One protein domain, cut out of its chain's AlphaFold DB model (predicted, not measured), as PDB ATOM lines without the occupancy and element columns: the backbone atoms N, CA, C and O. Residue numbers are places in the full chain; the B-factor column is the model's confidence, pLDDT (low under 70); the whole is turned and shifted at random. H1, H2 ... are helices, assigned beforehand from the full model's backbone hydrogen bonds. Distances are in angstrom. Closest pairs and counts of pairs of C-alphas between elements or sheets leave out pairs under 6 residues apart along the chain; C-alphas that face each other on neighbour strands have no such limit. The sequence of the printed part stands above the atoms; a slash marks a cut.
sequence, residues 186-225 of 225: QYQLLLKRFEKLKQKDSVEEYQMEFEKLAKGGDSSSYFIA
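This is residues 186 to 225 of the 225 residues of the protein "Hypothetical protein" of Miscanthus lutarioriparius (UniProt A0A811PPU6). A helical hairpin: the shorter helix H1 and the longer helix H2 lie side by side and run opposite ways, with the link between them turning back at one end and a tail, residues 218 to 225, sticking out beyond the end of H2. The outline is flat, and the tail adds to its length. The printed part has 40 residues with two named helices, H1 then H2, and no named strand; the class is all helix. It is loose, with a radius of gyration of the C-alphas of 11.8 A, and the C-alphas span 37 by 23 by 8 A along their three main axes.

H1 holds residues 186 to 194 and begins at C-alpha 186, at (-28.687, 37.985, 44.761); it is 12.3 A from first to last C-alpha. H2 holds residues 203 to 217 and measures 21.2 A, from C-alpha 203 at (-14.329, 56.757, 35.302) to C-alpha 217 at (-24.772, 38.425, 37.572).

H1 and H2 touch, with 7 pairs of C-alphas within 8 A. Their closest C-alphas are those of Leu 190 and Leu 213, 6.7 A apart. Their lines stand at a shallow tilt of 16 degrees, and they run opposite ways. The two form a helical hairpin, joined by a short link of 8 residues. In H1 and H2 every O i to N i+4 pair is within hydrogen-bond range.

The two C-alphas farthest apart are those of Asp 201 and Ala 225, at 37.1 A. Residues 200 to 205, of which 203 to 205 belong to H2, stand free, and so do residues 218 to 225. The printed part has no cut and ends at residue 225, the chain's last residue. The mean pLDDT of the printed part is 75.7, and residues 216 to 225 are under 70.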
ATOM      1  N   GLN A 186     -29.876  37.424  45.430       81.31
ATOM      2  CA  GLN A 186     -28.687  37.985  44.761       81.31
ATOM      3  C   GLN A 186     -29.053  38.877  43.565       81.31
ATOM      4  O   GLN A 186     -28.555  39.995  43.481       81.31
ATOM      5  N   TYR A 187     -30.004  38.469  42.717       80.31
ATOM      6  CA  TYR A 187     -30.501  39.301  41.607       80.31
ATOM      7  C   TYR A 187     -31.106  40.638  42.083       80.31
ATOM      8  O   TYR A 187     -30.817  41.701  41.538       80.31
ATOM      9  N   GLN A 188     -31.907  40.607  43.152       81.31
ATOM     10  CA  GLN A 188     -32.534  41.806  43.725       81.31
ATOM     11  C   GLN A 188     -31.522  42.714  44.444       81.31
ATOM     12  O   GLN A 188     -31.721  43.927  44.521       81.31
ATOM     13  N   LEU A 189     -30.431  42.146  44.966       82.44
ATOM     14  CA  LEU A 189     -29.306  42.884  45.538       82.44
ATOM     15  C   LEU A 189     -28.427  43.510  44.441       82.44
ATOM     16  O   LEU A 189     -28.034  44.665  44.583       82.44
ATOM     17  N   LEU A 190     -28.168  42.781  43.351       84.44
ATOM     18  CA  LEU A 190     -27.474  43.252  42.148       84.44
ATOM     19  C   LEU A 190     -28.188  44.445  41.518       84.44
ATOM     20  O   LEU A 190     -27.576  45.498  41.352       84.44
ATOM     21  N   LEU A 191     -29.489  44.324  41.238       85.00
ATOM     22  CA  LEU A 191     -30.278  45.406  40.641       85.00
ATOM     23  C   LEU A 191     -30.209  46.682  41.499       85.00
ATOM     24  O   LEU A 191     -29.824  47.742  41.010       85.00
ATOM     25  N   LYS A 192     -30.416  46.552  42.816       87.00
ATOM     26  CA  LYS A 192     -30.295  47.652  43.796       87.00
ATOM     27  C   LYS A 192     -28.873  48.190  43.986       87.00
ATOM     28  O   LYS A 192     -28.701  49.191  44.686       87.00
ATOM     29  N   ARG A 193     -27.851  47.524  43.440       85.62
ATOM     30  CA  ARG A 193     -26.469  48.021  43.369       85.62
ATOM     31  C   ARG A 193     -26.233  48.765  42.063       85.62
ATOM     32  O   ARG A 193     -25.758  49.889  42.140       85.62
ATOM     33  N   PHE A 194     -26.660  48.227  40.921       88.00
ATOM     34  CA  PHE A 194     -26.629  48.941  39.639       88.00
ATOM     35  C   PHE A 194     -27.418  50.264  39.689       88.00
ATOM     36  O   PHE A 194     -26.889  51.293  39.291       88.00
ATOM     37  N   GLU A 195     -28.615  50.290  40.291       87.81
ATOM     38  CA  GLU A 195     -29.406  51.520  40.517       87.81
ATOM     39  C   GLU A 195     -28.665  52.600  41.334       87.81
ATOM     40  O   GLU A 195     -28.931  53.800  41.204       87.81
ATOM     41  N   LYS A 196     -27.755  52.176  42.221       89.00
ATOM     42  CA  LYS A 196     -26.968  53.052  43.104       89.00
ATOM     43  C   LYS A 196     -25.583  53.366  42.549       89.00
ATOM     44  O   LYS A 196     -24.959  54.316  43.026       89.00
ATOM     45  N   LEU A 197     -25.103  52.586  41.585       88.19
ATOM     46  CA  LEU A 197     -23.809  52.775  40.960       88.19
ATOM     47  C   LEU A 197     -23.885  54.007  40.058       88.19
ATOM     48  O   LEU A 197     -24.544  54.022  39.022       88.19
ATOM     49  N   LYS A 198     -23.206  55.064  40.483       86.12
ATOM     50  CA  LYS A 198     -23.043  56.305  39.731       86.12
ATOM     51  C   LYS A 198     -21.579  56.678  39.786       86.12
ATOM     52  O   LYS A 198     -20.967  56.543  40.847       86.12
ATOM     53  N   GLN A 199     -21.040  57.167  38.675       86.62
ATOM     54  CA  GLN A 199     -19.737  57.812  38.692       86.62
ATOM     55  C   GLN A 199     -19.794  58.993  39.673       86.62
ATOM     56  O   GLN A 199     -20.763  59.756  39.684       86.62
ATOM     57  N   LYS A 200     -18.769  59.100  40.517       84.62
ATOM     58  CA  LYS A 200     -18.587  60.193  41.478       84.62
ATOM     59  C   LYS A 200     -17.238  60.855  41.250       84.62
ATOM     60  O   LYS A 200     -17.181  62.051  40.997       84.62
ATOM     61  N   ASP A 201     -16.199  60.027  41.288       79.50
ATOM     62  CA  ASP A 201     -14.805  60.435  41.276       79.50
ATOM     63  C   ASP A 201     -14.177  60.085  39.909       79.50
ATOM     64  O   ASP A 201     -14.287  60.865  38.961       79.50
ATOM     65  N   SER A 202     -13.594  58.893  39.756       89.38
ATOM     66  CA  SER A 202     -12.949  58.428  38.515       89.38
ATOM     67  C   SER A 202     -13.895  57.618  37.600       89.38
ATOM     68  O   SER A 202     -14.855  56.993  38.063       89.38
ATOM     69  N   VAL A 203     -13.629  57.621  36.283       89.56
ATOM     70  CA  VAL A 203     -14.329  56.757  35.302       89.56
ATOM     71  C   VAL A 203     -13.895  55.300  35.482       89.56
ATOM     72  O   VAL A 203     -14.711  54.385  35.425       89.56
ATOM     73  N   GLU A 204     -12.607  55.101  35.740       87.88
ATOM     74  CA  GLU A 204     -11.932  53.822  35.930       87.88
ATOM     75  C   GLU A 204     -12.432  53.101  37.194       87.88
ATOM     76  O   GLU A 204     -12.685  51.897  37.160       87.88
ATOM     77  N   GLU A 205     -12.650  53.829  38.295       84.69
ATOM     78  CA  GLU A 205     -13.256  53.288  39.521       84.69
ATOM     79  C   GLU A 205     -14.722  52.879  39.297       84.69
ATOM     80  O   GLU A 205     -15.137  51.787  39.695       84.69
ATOM     81  N   TYR A 206     -15.496  53.710  38.588       88.56
ATOM     82  CA  TYR A 206     -16.865  53.368  38.191       88.56
ATOM     83  C   TYR A 206     -16.903  52.115  37.302       88.56
ATOM     84  O   TYR A 206     -17.731  51.232  37.533       88.56
ATOM     85  N   GLN A 207     -15.996  52.001  36.325       86.81
ATOM     86  CA  GLN A 207     -15.883  50.817  35.471       86.81
ATOM     87  C   GLN A 207     -15.515  49.569  36.286       86.81
ATOM     88  O   GLN A 207     -16.126  48.519  36.091       86.81
ATOM     89  N   MET A 208     -14.567  49.673  37.224       86.00
ATOM     90  CA  MET A 208     -14.140  48.546  38.057       86.00
ATOM     91  C   MET A 208     -15.298  47.975  38.890       86.00
ATOM     92  O   MET A 208     -15.517  46.761  38.896       86.00
ATOM     93  N   GLU A 209     -16.082  48.834  39.549       84.00
ATOM     94  CA  GLU A 209     -17.263  48.396  40.300       84.00
ATOM     95  C   GLU A 209     -18.412  47.942  39.377       84.00
ATOM     96  O   GLU A 209     -19.111  46.987  39.717       84.00
ATOM     97  N   PHE A 210     -18.583  48.532  38.187       87.31
ATOM     98  CA  PHE A 210     -19.554  48.054  37.191       87.31
ATOM     99  C   PHE A 210     -19.240  46.624  36.729       87.31
ATOM    100  O   PHE A 210     -20.098  45.743  36.801       87.31
ATOM    101  N   GLU A 211     -18.001  46.365  36.305       86.38
ATOM    102  CA  GLU A 211     -17.552  45.042  35.860       86.38
ATOM    103  C   GLU A 211     -17.676  43.985  36.963       86.38
ATOM    104  O   GLU A 211     -18.053  42.844  36.700       86.38
ATOM    105  N   LYS A 212     -17.358  44.358  38.204       83.12
ATOM    106  CA  LYS A 212     -17.484  43.510  39.396       83.12
ATOM    107  C   LYS A 212     -18.940  43.113  39.665       83.12
ATOM    108  O   LYS A 212     -19.194  41.956  39.993       83.12
ATOM    109  N   LEU A 213     -19.894  44.033  39.491       84.31
ATOM    110  CA  LEU A 213     -21.324  43.719  39.585       84.31
ATOM    111  C   LEU A 213     -21.804  42.859  38.404       84.31
ATOM    112  O   LEU A 213     -22.569  41.924  38.626       84.31
ATOM    113  N   ALA A 214     -21.329  43.113  37.180       81.31
ATOM    114  CA  ALA A 214     -21.685  42.316  36.000       81.31
ATOM    115  C   ALA A 214     -21.237  40.849  36.138       81.31
ATOM    116  O   ALA A 214     -22.052  39.934  36.031       81.31
ATOM    117  N   LYS A 215     -19.973  40.618  36.523       75.00
ATOM    118  CA  LYS A 215     -19.399  39.274  36.745       75.00
ATOM    119  C   LYS A 215     -20.159  38.466  37.812       75.00
ATOM    120  O   LYS A 215     -20.231  37.241  37.716       75.00
ATOM    121  N   GLY A 216     -20.754  39.142  38.801       66.12
ATOM    122  CA  GLY A 216     -21.619  38.536  39.820       66.12
ATOM    123  C   GLY A 216     -23.052  38.219  39.362       66.12
ATOM    124  O   GLY A 216     -23.754  37.497  40.067       66.12
ATOM    125  N   GLY A 217     -23.491  38.749  38.214       59.22
ATOM    126  CA  GLY A 217     -24.772  38.425  37.572       59.22
ATOM    127  C   GLY A 217     -24.656  37.375  36.461       59.22
ATOM    128  O   GLY A 217     -25.508  36.494  36.367       59.22
ATOM    129  N   ASP A 218     -23.583  37.420  35.669       55.91
ATOM    130  CA  ASP A 218     -23.389  36.576  34.477       55.91
ATOM    131  C   ASP A 218     -22.839  35.161  34.768       55.91
ATOM    132  O   ASP A 218     -22.558  34.391  33.846       55.91
ATOM    133  N   SER A 219     -22.740  34.751  36.039       49.72
ATOM    134  CA  SER A 219     -22.230  33.428  36.471       49.72
ATOM    135  C   SER A 219     -23.127  32.232  36.078       49.72
ATOM    136  O   SER A 219     -22.987  31.139  36.613       49.72
ATOM    137  N   SER A 220     -24.069  32.430  35.152       46.09
ATOM    138  CA  SER A 220     -24.869  31.382  34.506       46.09
ATOM    139  C   SER A 220     -24.443  31.101  33.053       46.09
ATOM    140  O   SER A 220     -25.025  30.211  32.434       46.09
ATOM    141  N   SER A 221     -23.476  31.848  32.499       42.94
ATOM    142  CA  SER A 221     -23.223  31.898  31.045       42.94
ATOM    143  C   SER A 221     -21.785  31.576  30.604       42.94
ATOM    144  O   SER A 221     -21.533  31.496  29.405       42.94
ATOM    145  N   TYR A 222     -20.834  31.382  31.525       42.19
ATOM    146  CA  TYR A 222     -19.394  31.316  31.209       42.19
ATOM    147  C   TYR A 222     -18.787  29.904  31.056       42.19
ATOM    148  O   TYR A 222     -17.581  29.744  31.212       42.19
ATOM    149  N   PHE A 223     -19.584  28.888  30.698       45.06
ATOM    150  CA  PHE A 223     -19.088  27.522  30.433       45.06
ATOM    151  C   PHE A 223     -19.726  26.854  29.197       45.06
ATOM    152  O   PHE A 223     -20.177  25.713  29.257       45.06
ATOM    153  N   ILE A 224     -19.752  27.561  28.060       37.50
ATOM    154  CA  ILE A 224     -19.907  26.962  26.718       37.50
ATOM    155  C   ILE A 224     -18.890  27.621  25.771       37.50
ATOM    156  O   ILE A 224     -19.165  28.675  25.196       37.50
ATOM    157  N   ALA A 225     -17.714  27.002  25.641       33.34
ATOM    158  CA  ALA A 225     -16.678  27.279  24.641       33.34
ATOM    159  C   ALA A 225     -15.799  26.029  24.475       33.34
ATOM    160  O   ALA A 225     -15.437  25.454  25.525       33.34
TER     161      ALA A 225